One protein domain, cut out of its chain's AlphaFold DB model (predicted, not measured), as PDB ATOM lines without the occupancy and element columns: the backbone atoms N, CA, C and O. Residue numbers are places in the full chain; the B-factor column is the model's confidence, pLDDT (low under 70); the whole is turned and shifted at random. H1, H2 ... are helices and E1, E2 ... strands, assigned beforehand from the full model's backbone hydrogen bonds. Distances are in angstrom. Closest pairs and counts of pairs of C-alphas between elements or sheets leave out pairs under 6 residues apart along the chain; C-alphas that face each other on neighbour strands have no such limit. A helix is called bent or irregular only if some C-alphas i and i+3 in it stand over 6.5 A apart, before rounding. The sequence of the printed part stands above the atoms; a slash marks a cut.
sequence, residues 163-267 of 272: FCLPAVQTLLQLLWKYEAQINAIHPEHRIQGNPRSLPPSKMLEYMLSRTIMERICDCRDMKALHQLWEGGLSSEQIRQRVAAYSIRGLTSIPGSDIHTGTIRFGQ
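Overview. This is residues 163 to 267 of the 272 residues of an uncharacterized protein of Coccidioides immitis H538.4 (UniProt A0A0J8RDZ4). Three helices, H1, H5 and H6, run nearly along one line with their centres in a triangle, and the four-residue H4 is at the end of this group where H1 and H6 end and H5 begins. H2 and H3 lead on beyond that end, H7 is off on the side of H6 away from H5, and a long stretch with no named element, residues 241 to 263, runs beside H1 and H6, passes their other ends and folds back to the short strand E1. The printed part has 105 residues with seven named helices and one named strand, in the order H1 H2 H3 H4 H5 H6 H7 E1, and its class is mostly helix. The whole is compact, with a radius of gyration of the C-alphas of 13.4 A and spans of 41 by 29 by 24 A.

Along the chain. H1, residues 165 to 177, is the longest helix at 18.2 A and begins at C-alpha 165, (28.340, -17.630, -13.896). H2 is residues 179 to 184, H3 residues 188 to 191 and H4 residues 200 to 203. H5, residues 209 to 218, is 15.1 A long and irregular: C-alphas 210 and 213 are 7.3 A apart. H6, residues 222 to 230, is 11.8 A long and begins at C-alpha 222, (25.225, -12.364, -12.865). H7 is residues 235 to 240. E1, residues 264 to 266, ends at C-alpha 266, (35.914, -8.587, 2.880).

Arrangement. H1 and H5 touch at a shallow tilt of 9 degrees, opposite ways; their closest C-alphas, of Gln 173 and Met 213, are 5.8 A apart. H5 and H6 form a helical hairpin and only just touch, with 3 pairs of C-alphas within 8 A, the closest Ile 216 and Leu 225 at 6.6 A. H1 and H6 are close but not clearly touching, the C-alphas of Leu 165 and Met 222 being the closest at 6.2 A. H4 only just touches H1, at residues 175 to 176 alone, with 3 pairs of C-alphas within 8 A, the closest Trp 176 and Pro 200 at 6.1 A. H4 also only just touches H6, again with 3 such pairs, the closest Met 203 and Glu 230 at 6.4 A. H2 is close to H1 but not clearly touching, the C-alphas of Leu 175 and Ile 182 being the closest at 7.8 A. H2 and H3 are also close but not clearly touching, the closest C-alphas being those of Asn 183 and Ile 191, 7.2 A apart. H6 and H7 are only just apart, at 8.4 A. E1 pairs with no named strand, but residues 245 to 246 pair antiparallel with its residues 264 to 265. Each O i to N i+4 pair is within hydrogen-bond range in H1, H2, H6 and H7, and 4 of 6 are in H5; H3 and H4 are too short for such a pair.

Size, cuts and confidence. The two C-alphas farthest apart, of Glu 188 and Gly 255, are 41.4 A apart. The printed part has no cut. The link from H7 to E1, 23 residues, is long. The mean pLDDT of the printed part is 72.4, and 41 residues are under 70: residue 163 and residues 185 to 197, 238 to 244 and 248 to 267.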
ATOM      1  N   PHE A 163      35.160 -14.530 -13.178       67.88
ATOM      2  CA  PHE A 163      34.415 -15.784 -13.063       67.88
ATOM      3  C   PHE A 163      33.292 -15.900 -14.089       67.88
ATOM      4  O   PHE A 163      32.520 -14.959 -14.294       67.88
ATOM      5  N   CYS A 164      33.137 -17.095 -14.661       71.69
ATOM      6  CA  CYS A 164      31.905 -17.472 -15.342       71.69
ATOM      7  C   CYS A 164      30.769 -17.667 -14.320       71.69
ATOM      8  O   CYS A 164      31.005 -17.987 -13.149       71.69
ATOM      9  N   LEU A 165      29.519 -17.503 -14.760       76.56
ATOM     10  CA  LEU A 165      28.340 -17.630 -13.896       76.56
ATOM     11  C   LEU A 165      28.311 -18.947 -13.080       76.56
ATOM     12  O   LEU A 165      28.133 -18.858 -11.862       76.56
ATOM     13  N   PRO A 166      28.560 -20.142 -13.664       78.94
ATOM     14  CA  PRO A 166      28.581 -21.396 -12.901       78.94
ATOM     15  C   PRO A 166      29.622 -21.430 -11.775       78.94
ATOM     16  O   PRO A 166      29.360 -21.975 -10.697       78.94
ATOM     17  N   ALA A 167      30.794 -20.822 -11.987       75.38
ATOM     18  CA  ALA A 167      31.835 -20.746 -10.967       75.38
ATOM     19  C   ALA A 167      31.391 -19.868  -9.787       75.38
ATOM     20  O   ALA A 167      31.540 -20.263  -8.629       75.38
ATOM     21  N   VAL A 168      30.759 -18.720 -10.064       78.44
ATOM     22  CA  VAL A 168      30.211 -17.853  -9.008       78.44
ATOM     23  C   VAL A 168      29.077 -18.552  -8.263       78.44
ATOM     24  O   VAL A 168      29.062 -18.543  -7.035       78.44
ATOM     25  N   GLN A 169      28.151 -19.208  -8.967       83.88
ATOM     26  CA  GLN A 169      27.064 -19.968  -8.339       83.88
ATOM     27  C   GLN A 169      27.600 -21.043  -7.389       83.88
ATOM     28  O   GLN A 169      27.116 -21.171  -6.264       83.88
ATOM     29  N   THR A 170      28.631 -21.778  -7.813       82.19
ATOM     30  CA  THR A 170      29.286 -22.809  -6.998       82.19
ATOM     31  C   THR A 170      29.927 -22.209  -5.750       82.19
ATOM     32  O   THR A 170      29.752 -22.729  -4.647       82.19
ATOM     33  N   LEU A 171      30.618 -21.077  -5.891       80.31
ATOM     34  CA  LEU A 171      31.207 -20.391  -4.750       80.31
ATOM     35  C   LEU A 171      30.143 -19.915  -3.755       80.31
ATOM     36  O   LEU A 171      30.308 -20.105  -2.553       80.31
ATOM     37  N   LEU A 172      29.056 -19.307  -4.227       85.62
ATOM     38  CA  LEU A 172      27.988 -18.827  -3.349       85.62
ATOM     39  C   LEU A 172      27.305 -19.981  -2.603       85.62
ATOM     40  O   LEU A 172      26.990 -19.851  -1.421       85.62
ATOM     41  N   GLN A 173      27.143 -21.138  -3.252       86.88
ATOM     42  CA  GLN A 173      26.682 -22.359  -2.587       86.88
ATOM     43  C   GLN A 173      27.664 -22.838  -1.516       86.88
ATOM     44  O   GLN A 173      27.232 -23.226  -0.431       86.88
ATOM     45  N   LEU A 174      28.972 -22.796  -1.790       85.44
ATOM     46  CA  LEU A 174      30.009 -23.148  -0.820       85.44
ATOM     47  C   LEU A 174      29.960 -22.206   0.389       85.44
ATOM     48  O   LEU A 174      29.913 -22.678   1.524       85.44
ATOM     49  N   LEU A 175      29.903 -20.897   0.146       83.38
ATOM     50  CA  LEU A 175      29.797 -19.874   1.184       83.38
ATOM     51  C   LEU A 175      28.555 -20.059   2.053       83.38
ATOM     52  O   LEU A 175      28.657 -19.985   3.272       83.38
ATOM     53  N   TRP A 176      27.404 -20.341   1.440       88.06
ATOM     54  CA  TRP A 176      26.168 -20.640   2.159       88.06
ATOM     55  C   TRP A 176      26.280 -21.926   2.991       88.06
ATOM     56  O   TRP A 176      25.939 -21.952   4.172       88.06
ATOM     57  N   LYS A 177      26.777 -23.009   2.386       88.81
ATOM     58  CA  LYS A 177      26.832 -24.339   3.005       88.81
ATOM     59  C   LYS A 177      27.823 -24.417   4.165       88.81
ATOM     60  O   LYS A 177      27.556 -25.121   5.137       88.81
ATOM     61  N   TYR A 178      28.955 -23.729   4.048       84.50
ATOM     62  CA  TYR A 178      30.051 -23.779   5.017       84.50
ATOM     63  C   TYR A 178      30.213 -22.486   5.815       84.50
ATOM     64  O   TYR A 178      31.253 -22.277   6.438       84.50
ATOM     65  N   GLU A 179      29.192 -21.626   5.831       83.00
ATOM     66  CA  GLU A 179      29.223 -20.345   6.541       83.00
ATOM     67  C   GLU A 179      29.702 -20.503   7.990       83.00
ATOM     68  O   GLU A 179      30.554 -19.746   8.443       83.00
ATOM     69  N   ALA A 180      29.195 -21.504   8.715       80.94
ATOM     70  CA  ALA A 180      29.549 -21.723  10.115       80.94
ATOM     71  C   ALA A 180      31.040 -22.045  10.298       80.94
ATOM     72  O   ALA A 180      31.679 -21.513  11.202       80.94
ATOM     73  N   GLN A 181      31.602 -22.892   9.435       81.06
ATOM     74  CA  GLN A 181      33.014 -23.269   9.467       81.06
ATOM     75  C   GLN A 181      33.903 -22.096   9.066       81.06
ATOM     76  O   GLN A 181      34.920 -21.866   9.711       81.06
ATOM     77  N   ILE A 182      33.506 -21.337   8.040       73.50
ATOM     78  CA  ILE A 182      34.230 -20.136   7.612       73.50
ATOM     79  C   ILE A 182      34.232 -19.115   8.753       73.50
ATOM     80  O   ILE A 182      35.290 -18.635   9.147       73.50
ATOM     81  N   ASN A 183      33.072 -18.872   9.367       72.31
ATOM     82  CA  ASN A 183      32.945 -17.967  10.502       72.31
ATOM     83  C   ASN A 183      33.763 -18.431  11.720       72.31
ATOM     84  O   ASN A 183      34.337 -17.594  12.407       72.31
ATOM     85  N   ALA A 184      33.878 -19.737  11.976       70.06
ATOM     86  CA  ALA A 184      34.651 -20.278  13.101       70.06
ATOM     87  C   ALA A 184      36.168 -20.033  12.997       70.06
ATOM     88  O   ALA A 184      36.868 -20.082  14.006       70.06
ATOM     89  N   ILE A 185      36.684 -19.743  11.798       65.25
ATOM     90  CA  ILE A 185      38.087 -19.348  11.593       65.25
ATOM     91  C   ILE A 185      38.322 -17.905  12.098       65.25
ATOM     92  O   ILE A 185      39.460 -17.444  12.191       65.25
ATOM     93  N   HIS A 186      37.264 -17.171  12.457       61.97
ATOM     94  CA  HIS A 186      37.337 -15.772  12.863       61.97
ATOM     95  C   HIS A 186      37.181 -15.578  14.378       61.97
ATOM     96  O   HIS A 186      36.374 -16.252  15.015       61.97
ATOM     97  N   PRO A 187      37.900 -14.601  14.966       57.84
ATOM     98  CA  PRO A 187      37.645 -14.142  16.328       57.84
ATOM     99  C   PRO A 187      36.169 -13.795  16.576       57.84
ATOM    100  O   PRO A 187      35.557 -13.089  15.781       57.84
ATOM    101  N   GLU A 188      35.599 -14.228  17.701       56.38
ATOM    102  CA  GLU A 188      34.158 -14.111  18.004       56.38
ATOM    103  C   GLU A 188      33.614 -12.668  17.924       56.38
ATOM    104  O   GLU A 188      32.507 -12.434  17.427       56.38
ATOM    105  N   HIS A 189      34.430 -11.675  18.302       58.22
ATOM    106  CA  HIS A 189      34.089 -10.246  18.239       58.22
ATOM    107  C   HIS A 189      33.903  -9.697  16.812       58.22
ATOM    108  O   HIS A 189      33.505  -8.548  16.642       58.22
ATOM    109  N   ARG A 190      34.202 -10.496  15.780       57.75
ATOM    110  CA  ARG A 190      33.975 -10.187  14.358       57.75
ATOM    111  C   ARG A 190      32.575 -10.565  13.879       57.75
ATOM    112  O   ARG A 190      32.025  -9.920  12.987       57.75
ATOM    113  N   ILE A 191      32.008 -11.611  14.470       56.12
ATOM    114  CA  ILE A 191      30.696 -12.162  14.108       56.12
ATOM    115  C   ILE A 191      29.593 -11.402  14.854       56.12
ATOM    116  O   ILE A 191      28.511 -11.168  14.316       56.12
ATOM    117  N   GLN A 192      29.873 -10.987  16.090       52.47
ATOM    118  CA  GLN A 192      28.897 -10.348  16.965       52.47
ATOM    119  C   GLN A 192      29.069  -8.821  16.961       52.47
ATOM    120  O   GLN A 192      30.026  -8.287  17.514       52.47
ATOM    121  N   GLY A 193      28.117  -8.106  16.353       53.06
ATOM    122  CA  GLY A 193      27.948  -6.659  16.551       53.06
ATOM    123  C   GLY A 193      28.572  -5.732  15.504       53.06
ATOM    124  O   GLY A 193      28.423  -4.520  15.634       53.06
ATOM    125  N   ASN A 194      29.216  -6.252  14.453       57.34
ATOM    126  CA  ASN A 194      29.731  -5.408  13.374       57.34
ATOM    127  C   ASN A 194      28.770  -5.402  12.171       57.34
ATOM    128  O   ASN A 194      28.650  -6.414  11.475       57.34
ATOM    129  N   PRO A 195      28.106  -4.267  11.876       56.25
ATOM    130  CA  PRO A 195      27.195  -4.182  10.747       56.25
ATOM    131  C   PRO A 195      27.901  -4.417   9.414       56.25
ATOM    132  O   PRO A 195      27.209  -4.788   8.486       56.25
ATOM    133  N   ARG A 196      29.234  -4.252   9.312       56.53
ATOM    134  CA  ARG A 196      30.044  -4.427   8.089       56.53
ATOM    135  C   ARG A 196      30.586  -5.840   7.849       56.53
ATOM    136  O   ARG A 196      31.402  -6.032   6.950       56.53
ATOM    137  N   SER A 197      30.165  -6.814   8.645       62.12
ATOM    138  CA  SER A 197      30.482  -8.229   8.441       62.12
ATOM    139  C   SER A 197      29.227  -9.080   8.418       62.12
ATOM    140  O   SER A 197      29.163 -10.129   9.054       62.12
ATOM    141  N   LEU A 198      28.214  -8.613   7.683       73.25
ATOM    142  CA  LEU A 198      26.980  -9.368   7.501       73.25
ATOM    143  C   LEU A 198      27.288 -10.676   6.761       73.25
ATOM    144  O   LEU A 198      27.765 -10.619   5.620       73.25
ATOM    145  N   PRO A 199      27.046 -11.837   7.393       78.38
ATOM    146  CA  PRO A 199      27.264 -13.119   6.752       78.38
ATOM    147  C   PRO A 199      26.043 -13.516   5.894       78.38
ATOM    148  O   PRO A 199      24.976 -12.898   6.023       78.38
ATOM    149  N   PRO A 200      26.154 -14.546   5.031       83.12
ATOM    150  CA  PRO A 200      25.089 -14.933   4.108       83.12
ATOM    151  C   PRO A 200      23.762 -15.240   4.813       83.12
ATOM    152  O   PRO A 200      22.719 -14.791   4.348       83.12
ATOM    153  N   SER A 201      23.782 -15.899   5.977       84.38
ATOM    154  CA  SER A 201      22.596 -16.179   6.806       84.38
ATOM    155  C   SER A 201      21.792 -14.942   7.194       84.38
ATOM    156  O   SER A 201      20.574 -15.033   7.333       84.38
ATOM    157  N   LYS A 202      22.451 -13.789   7.344       81.50
ATOM    158  CA  LYS A 202      21.797 -12.502   7.608       81.50
ATOM    159  C   LYS A 202      21.393 -11.793   6.330       81.50
ATOM    160  O   LYS A 202      20.302 -11.248   6.259       81.50
ATOM    161  N   MET A 203      22.243 -11.826   5.307       82.38
ATOM    162  CA  MET A 203      21.936 -11.208   4.013       82.38
ATOM    163  C   MET A 203      20.712 -11.845   3.348       82.38
ATOM    164  O   MET A 203      19.930 -11.142   2.718       82.38
ATOM    165  N   LEU A 204      20.535 -13.155   3.523       87.69
ATOM    166  CA  LEU A 204      19.503 -13.972   2.887       87.69
ATOM    167  C   LEU A 204      18.357 -14.339   3.838       87.69
ATOM    168  O   LEU A 204      17.573 -15.236   3.531       87.69
ATOM    169  N   GLU A 205      18.224 -13.656   4.980       87.19
ATOM    170  CA  GLU A 205      17.200 -13.972   5.992       87.19
ATOM    171  C   GLU A 205      15.758 -13.801   5.479       87.19
ATOM    172  O   GLU A 205      14.819 -14.383   6.020       87.19
ATOM    173  N   TYR A 206      15.585 -13.050   4.389       84.38
ATOM    174  CA  TYR A 206      14.318 -12.895   3.675       84.38
ATOM    175  C   TYR A 206      13.924 -14.128   2.835       84.38
ATOM    176  O   TYR A 206      12.822 -14.168   2.282       84.38
ATOM    177  N   MET A 207      14.804 -15.129   2.707       88.06
ATOM    178  CA  MET A 207      14.575 -16.366   1.961       88.06
ATOM    179  C   MET A 207      14.489 -17.574   2.896       88.06
ATOM    180  O   MET A 207      15.114 -17.640   3.951       88.06
ATOM    181  N   LEU A 208      13.747 -18.600   2.475       89.25
ATOM    182  CA  LEU A 208      13.741 -19.876   3.186       89.25
ATOM    183  C   LEU A 208      15.083 -20.582   2.977       89.25
ATOM    184  O   LEU A 208      15.416 -20.933   1.843       89.25
ATOM    185  N   SER A 209      15.792 -20.883   4.066       87.06
ATOM    186  CA  SER A 209      17.131 -21.495   4.055       87.06
ATOM    187  C   SER A 209      17.253 -22.723   3.147       87.06
ATOM    188  O   SER A 209      18.237 -22.874   2.430       87.06
ATOM    189  N   ARG A 210      16.218 -23.576   3.115       89.19
ATOM    190  CA  ARG A 210      16.178 -24.789   2.276       89.19
ATOM    191  C   ARG A 210      16.158 -24.519   0.768       89.19
ATOM    192  O   ARG A 210      16.501 -25.405   0.005       89.19
ATOM    193  N   THR A 211      15.747 -23.321   0.354       91.88
ATOM    194  CA  THR A 211      15.586 -22.945  -1.061       91.88
ATOM    195  C   THR A 211      16.781 -22.179  -1.617       91.88
ATOM    196  O   THR A 211      16.861 -21.978  -2.821       91.88
ATOM    197  N   ILE A 212      17.708 -21.728  -0.765       90.75
ATOM    198  CA  ILE A 212      18.777 -20.802  -1.172       90.75
ATOM    199  C   ILE A 212      19.721 -21.437  -2.197       90.75
ATOM    200  O   ILE A 212      20.020 -20.801  -3.200       90.75
ATOM    201  N   MET A 213      20.137 -22.695  -2.001       91.38
ATOM    202  CA  MET A 213      21.015 -23.375  -2.966       91.38
ATOM    203  C   MET A 213      20.352 -23.542  -4.338       91.38
ATOM    204  O   MET A 213      20.970 -23.236  -5.350       91.38
ATOM    205  N   GLU A 214      19.083 -23.961  -4.370       91.56
ATOM    206  CA  GLU A 214      18.309 -24.096  -5.613       91.56
ATOM    207  C   GLU A 214      18.165 -22.742  -6.315       91.56
ATOM    208  O   GLU A 214      18.461 -22.607  -7.497       91.56
ATOM    209  N   ARG A 215      17.816 -21.699  -5.555       92.12
ATOM    210  CA  ARG A 215      17.660 -20.341  -6.082       92.12
ATOM    211  C   ARG A 215      18.960 -19.788  -6.674       92.12
ATOM    212  O   ARG A 215      18.898 -19.075  -7.668       92.12
ATOM    213  N   ILE A 216      20.112 -20.103  -6.074       91.50
ATOM    214  CA  ILE A 216      21.430 -19.745  -6.618       91.50
ATOM    215  C   ILE A 216      21.638 -20.413  -7.984       91.50
ATOM    216  O   ILE A 216      22.050 -19.735  -8.924       91.50
ATOM    217  N   CYS A 217      21.326 -21.709  -8.111       90.06
ATOM    218  CA  CYS A 217      21.417 -22.443  -9.378       90.06
ATOM    219  C   CYS A 217      20.471 -21.894 -10.456       90.06
ATOM    220  O   CYS A 217      20.831 -21.863 -11.629       90.06
ATOM    221  N   ASP A 218      19.282 -21.434 -10.065       92.31
ATOM    222  CA  ASP A 218      18.261 -20.939 -10.995       92.31
ATOM    223  C   ASP A 218      18.596 -19.567 -11.613       92.31
ATOM    224  O   ASP A 218      17.953 -19.142 -12.581       92.31
ATOM    225  N   CYS A 219      19.587 -18.844 -11.077       90.75
ATOM    226  CA  CYS A 219      20.038 -17.579 -11.651       90.75
ATOM    227  C   CYS A 219      20.656 -17.795 -13.041       90.75
ATOM    228  O   CYS A 219      21.611 -18.545 -13.198       90.75
ATOM    229  N   ARG A 220      20.131 -17.096 -14.056       88.31
ATOM    230  CA  ARG A 220      20.575 -17.231 -15.460       88.31
ATOM    231  C   ARG A 220      21.647 -16.237 -15.886       88.31
ATOM    232  O   ARG A 220      22.193 -16.364 -16.973       88.31
ATOM    233  N   ASP A 221      21.909 -15.240 -15.052       84.69
ATOM    234  CA  ASP A 221      22.908 -14.212 -15.297       84.69
ATOM    235  C   ASP A 221      23.444 -13.660 -13.965       84.69
ATOM    236  O   ASP A 221      22.860 -13.856 -12.890       84.69
ATOM    237  N   MET A 222      24.573 -12.952 -14.038       79.31
ATOM    238  CA  MET A 222      25.225 -12.364 -12.865       79.31
ATOM    239  C   MET A 222      24.401 -11.274 -12.183       79.31
ATOM    240  O   MET A 222      24.557 -11.047 -10.983       79.31
ATOM    241  N   LYS A 223      23.506 -10.601 -12.910       81.75
ATOM    242  CA  LYS A 223      22.648  -9.559 -12.343       81.75
ATOM    243  C   LYS A 223      21.582 -10.180 -11.441       81.75
ATOM    244  O   LYS A 223      21.375  -9.689 -10.333       81.75
ATOM    245  N   ALA A 224      20.946 -11.261 -11.883       86.38
ATOM    246  CA  ALA A 224      20.004 -12.052 -11.106       86.38
ATOM    247  C   ALA A 224      20.693 -12.668  -9.885       86.38
ATOM    248  O   ALA A 224      20.145 -12.610  -8.785       86.38
ATOM    249  N   LEU A 225      21.919 -13.177 -10.052       87.25
ATOM    250  CA  LEU A 225      22.695 -13.737  -8.950       87.25
ATOM    251  C   LEU A 225      23.077 -12.676  -7.909       87.25
ATOM    252  O   LEU A 225      22.911 -12.897  -6.714       87.25
ATOM    253  N   HIS A 226      23.504 -11.490  -8.349       83.44
ATOM    254  CA  HIS A 226      23.756 -10.349  -7.469       83.44
ATOM    255  C   HIS A 226      22.490  -9.908  -6.723       83.44
ATOM    256  O   HIS A 226      22.524  -9.681  -5.515       83.44
ATOM    257  N   GLN A 227      21.361  -9.788  -7.427       84.75
ATOM    258  CA  GLN A 227      20.077  -9.432  -6.818       84.75
ATOM    259  C   GLN A 227      19.607 -10.476  -5.807       84.75
ATOM    260  O   GLN A 227      19.032 -10.109  -4.791       84.75
ATOM    261  N   LEU A 228      19.852 -11.760  -6.058       89.31
ATOM    262  CA  LEU A 228      19.584 -12.810  -5.086       89.31
ATOM    263  C   LEU A 228      20.524 -12.715  -3.890       89.31
ATOM    264  O   LEU A 228      20.079 -12.874  -2.768       89.31
ATOM    265  N   TRP A 229      21.818 -12.503  -4.108       86.94
ATOM    266  CA  TRP A 229      22.798 -12.585  -3.029       86.94
ATOM    267  C   TRP A 229      22.741 -11.374  -2.092       86.94
ATOM    268  O   TRP A 229      22.880 -11.501  -0.880       86.94
ATOM    269  N   GLU A 230      22.505 -10.189  -2.653       81.94
ATOM    270  CA  GLU A 230      22.537  -8.920  -1.924       81.94
ATOM    271  C   GLU A 230      21.181  -8.200  -1.870       81.94
ATOM    272  O   GLU A 230      21.097  -7.082  -1.363       81.94
ATOM    273  N   GLY A 231      20.108  -8.822  -2.367       76.06
ATOM    274  CA  GLY A 231      18.776  -8.213  -2.445       76.06
ATOM    275  C   GLY A 231      18.128  -7.912  -1.097       76.06
ATOM    276  O   GLY A 231      17.241  -7.065  -1.030       76.06
ATOM    277  N   GLY A 232      18.584  -8.567  -0.026       76.00
ATOM    278  CA  GLY A 232      18.139  -8.303   1.345       76.00
ATOM    279  C   GLY A 232      18.779  -7.072   1.990       76.00
ATOM    280  O   GLY A 232      18.373  -6.680   3.081       76.00
ATOM    281  N   LEU A 233      19.776  -6.453   1.349       78.88
ATOM    282  CA  LEU A 233      20.465  -5.288   1.900       78.88
ATOM    283  C   LEU A 233      19.668  -3.999   1.654       78.88
ATOM    284  O   LEU A 233      19.226  -3.716   0.542       78.88
ATOM    285  N   SER A 234      19.558  -3.153   2.678       78.50
ATOM    286  CA  SER A 234      19.000  -1.805   2.545       78.50
ATOM    287  C   SER A 234      19.916  -0.887   1.725       78.50
ATOM    288  O   SER A 234      21.128  -1.080   1.668       78.50
ATOM    289  N   SER A 235      19.385   0.198   1.154       74.19
ATOM    290  CA  SER A 235      20.193   1.197   0.428       74.19
ATOM    291  C   SER A 235      21.317   1.815   1.273       74.19
ATOM    292  O   SER A 235      22.332   2.266   0.743       74.19
ATOM    293  N   GLU A 236      21.152   1.873   2.594       72.62
ATOM    294  CA  GLU A 236      22.193   2.328   3.516       72.62
ATOM    295  C   GLU A 236      23.294   1.278   3.687       72.62
ATOM    296  O   GLU A 236      24.467   1.596   3.503       72.62
ATOM    297  N   GLN A 237      22.918   0.021   3.920       72.25
ATOM    298  CA  GLN A 237      23.839  -1.115   3.968       72.25
ATOM    299  C   GLN A 237      24.616  -1.247   2.650       72.25
ATOM    300  O   GLN A 237      25.844  -1.369   2.634       72.25
ATOM    301  N   ILE A 238      23.923  -1.118   1.519       69.12
ATOM    302  CA  ILE A 238      24.525  -1.085   0.189       69.12
ATOM    303  C   ILE A 238      25.589   0.019   0.120       69.12
ATOM    304  O   ILE A 238      26.741  -0.273  -0.201       69.12
ATOM    305  N   ARG A 239      25.264   1.263   0.486       66.25
ATOM    306  CA  ARG A 239      26.238   2.370   0.474       66.25
ATOM    307  C   ARG A 239      27.433   2.131   1.398       66.25
ATOM    308  O   ARG A 239      28.555   2.456   1.026       66.25
ATOM    309  N   GLN A 240      27.208   1.525   2.558       64.19
ATOM    310  CA  GLN A 240      28.239   1.264   3.565       64.19
ATOM    311  C   GLN A 240      29.108   0.025   3.274       64.19
ATOM    312  O   GLN A 240      30.029  -0.248   4.042       64.19
ATOM    313  N   ARG A 241      28.845  -0.707   2.176       65.62
ATOM    314  CA  ARG A 241      29.612  -1.893   1.735       65.62
ATOM    315  C   ARG A 241      29.757  -2.951   2.836       65.62
ATOM    316  O   ARG A 241      30.839  -3.468   3.086       65.62
ATOM    317  N   VAL A 242      28.645  -3.242   3.502       64.31
ATOM    318  CA  VAL A 242      28.602  -4.031   4.739       64.31
ATOM    319  C   VAL A 242      28.659  -5.559   4.584       64.31
ATOM    320  O   VAL A 242      28.741  -6.282   5.577       64.31
ATOM    321  N   ALA A 243      28.532  -6.067   3.361       67.50
ATOM    322  CA  ALA A 243      28.488  -7.501   3.104       67.50
ATOM    323  C   ALA A 243      29.901  -8.092   3.157       67.50
ATOM    324  O   ALA A 243      30.753  -7.712   2.350       67.50
ATOM    325  N   ALA A 244      30.126  -9.050   4.065       64.88
ATOM    326  CA  ALA A 244      31.420  -9.725   4.191       64.88
ATOM    327  C   ALA A 244      31.786 -10.527   2.929       64.88
ATOM    328  O   ALA A 244      32.958 -10.688   2.592       64.88
ATOM    329  N   TYR A 245      30.764 -10.997   2.215       71.56
ATOM    330  CA  TYR A 245      30.876 -11.844   1.035       71.56
ATOM    331  C   TYR A 245      30.207 -11.153  -0.156       71.56
ATOM    332  O   TYR A 245      29.174 -11.606  -0.642       71.56
ATOM    333  N   SER A 246      30.732 -10.001  -0.576       72.81
ATOM    334  CA  SER A 246      30.119  -9.213  -1.652       72.81
ATOM    335  C   SER A 246      30.592  -9.663  -3.032       72.81
ATOM    336  O   SER A 246      31.792  -9.822  -3.274       72.81
ATOM    337  N   ILE A 247      29.642  -9.777  -3.964       72.56
ATOM    338  CA  ILE A 247      29.909 -10.063  -5.384       72.56
ATOM    339  C   ILE A 247      29.684  -8.850  -6.296       72.56
ATOM    340  O   ILE A 247      29.757  -8.974  -7.515       72.56
ATOM    341  N   ARG A 248      29.466  -7.650  -5.734       66.81
ATOM    342  CA  ARG A 248      29.324  -6.392  -6.502       66.81
ATOM    343  C   ARG A 248      30.475  -6.100  -7.449       66.81
ATOM    344  O   ARG A 248      30.275  -5.463  -8.476       66.81
ATOM    345  N   GLY A 249      31.678  -6.540  -7.088       59.53
ATOM    346  CA  GLY A 249      32.862  -6.367  -7.920       59.53
ATOM    347  C   GLY A 249      32.795  -7.130  -9.242       59.53
ATOM    348  O   GLY A 249      33.580  -6.813 -10.119       59.53
ATOM    349  N   LEU A 250      31.874  -8.091  -9.398       62.28
ATOM    350  CA  LEU A 250      31.730  -8.929 -10.591       62.28
ATOM    351  C   LEU A 250      30.728  -8.393 -11.627       62.28
ATOM    352  O   LEU A 250      30.541  -9.004 -12.671       62.28
ATOM    353  N   THR A 251      30.029  -7.286 -11.366       54.00
ATOM    354  CA  THR A 251      28.952  -6.812 -12.258       54.00
ATOM    355  C   THR A 251      29.383  -5.687 -13.208       54.00
ATOM    356  O   THR A 251      28.528  -5.050 -13.817       54.00
ATOM    357  N   SER A 252      30.684  -5.388 -13.310       47.59
ATOM    358  CA  SER A 252      31.192  -4.171 -13.966       47.59
ATOM    359  C   SER A 252      31.218  -4.192 -15.495       47.59
ATOM    360  O   SER A 252      31.297  -3.113 -16.079       47.59
ATOM    361  N   ILE A 253      31.114  -5.353 -16.156       46.72
ATOM    362  CA  ILE A 253      31.126  -5.425 -17.628       46.72
ATOM    363  C   ILE A 253      29.790  -5.961 -18.164       46.72
ATOM    364  O   ILE A 253      29.496  -7.149 -18.011       46.72
ATOM    365  N   PRO A 254      28.961  -5.108 -18.795       39.47
ATOM    366  CA  PRO A 254      27.782  -5.544 -19.538       39.47
ATOM    367  C   PRO A 254      28.179  -6.295 -20.823       39.47
ATOM    368  O   PRO A 254      28.960  -5.771 -21.611       39.47
ATOM    369  N   GLY A 255      27.583  -7.467 -21.075       42.22
ATOM    370  CA  GLY A 255      27.624  -8.136 -22.389       42.22
ATOM    371  C   GLY A 255      28.742  -9.161 -22.625       42.22
ATOM    372  O   GLY A 255      28.948  -9.546 -23.770       42.22
ATOM    373  N   SER A 256      29.435  -9.608 -21.578       44.41
ATOM    374  CA  SER A 256      30.452 -10.667 -21.631       44.41
ATOM    375  C   SER A 256      30.010 -11.875 -20.796       44.41
ATOM    376  O   SER A 256      29.517 -11.679 -19.685       44.41
ATOM    377  N   ASP A 257      30.223 -13.099 -21.295       43.81
ATOM    378  CA  ASP A 257      30.050 -14.352 -20.529       43.81
ATOM    379  C   ASP A 257      31.155 -14.546 -19.463       43.81
ATOM    380  O   ASP A 257      31.045 -15.391 -18.570       43.81
ATOM    381  N   ILE A 258      32.214 -13.728 -19.540       45.66
ATOM    382  CA  ILE A 258      33.344 -13.663 -18.611       45.66
ATOM    383  C   ILE A 258      33.294 -12.316 -17.888       45.66
ATOM    384  O   ILE A 258      33.542 -11.253 -18.466       45.66
ATOM    385  N   HIS A 259      32.963 -12.337 -16.604       50.41
ATOM    386  CA  HIS A 259      32.821 -11.119 -15.823       50.41
ATOM    387  C   HIS A 259      34.135 -10.766 -15.138       50.41
ATOM    388  O   HIS A 259      34.443 -11.339 -14.097       50.41
ATOM    389  N   THR A 260      34.900  -9.816 -15.687       47.91
ATOM    390  CA  THR A 260      36.091  -9.308 -14.996       47.91
ATOM    391  C   THR A 260      35.673  -8.495 -13.780       47.91
ATOM    392  O   THR A 260      34.739  -7.683 -13.797       47.91
ATOM    393  N   GLY A 261      36.343  -8.780 -12.678       51.28
ATOM    394  CA  GLY A 261      35.920  -8.295 -11.390       51.28
ATOM    395  C   GLY A 261      36.416  -9.209 -10.300       51.28
ATOM    396  O   GLY A 261      36.705 -10.381 -10.528       51.28
ATOM    397  N   THR A 262      36.491  -8.673  -9.092       50.75
ATOM    398  CA  THR A 262      36.902  -9.474  -7.958       50.75
ATOM    399  C   THR A 262      35.757  -9.774  -7.008       50.75
ATOM    400  O   THR A 262      35.037  -8.872  -6.579       50.75
ATOM    401  N   ILE A 263      35.664 -11.035  -6.589       54.38
ATOM    402  CA  ILE A 263      34.949 -11.423  -5.377       54.38
ATOM    403  C   ILE A 263      35.735 -10.927  -4.175       54.38
ATOM    404  O   ILE A 263      36.883 -11.312  -3.970       54.38
ATOM    405  N   ARG A 264      35.108 -10.056  -3.385       55.66
ATOM    406  CA  ARG A 264      35.700  -9.569  -2.149       55.66
ATOM    407  C   ARG A 264      35.253 -10.482  -1.016       55.66
ATOM    408  O   ARG A 264      34.108 -10.394  -0.573       55.66
ATOM    409  N   PHE A 265      36.176 -11.278  -0.488       59.16
ATOM    410  CA  PHE A 265      36.035 -11.825   0.862       59.16
ATOM    411  C   PHE A 265      36.489 -10.740   1.838       59.16
ATOM    412  O   PHE A 265      37.641 -10.687   2.248       59.16
ATOM    413  N   GLY A 266      35.615  -9.768   2.084       53.81
ATOM    414  CA  GLY A 266      35.914  -8.587   2.880       53.81
ATOM    415  C   GLY A 266      35.571  -8.836   4.335       53.81
ATOM    416  O   GLY A 266      34.462  -8.552   4.767       53.81
ATOM    417  N   GLN A 267      36.523  -9.333   5.112       55.16
ATOM    418  CA  GLN A 267      36.322  -9.542   6.545       55.16
ATOM    419  C   GLN A 267      36.618  -8.247   7.311       55.16
ATOM    420  O   GLN A 267      37.640  -8.164   7.977       55.16
TER     421      GLN A 267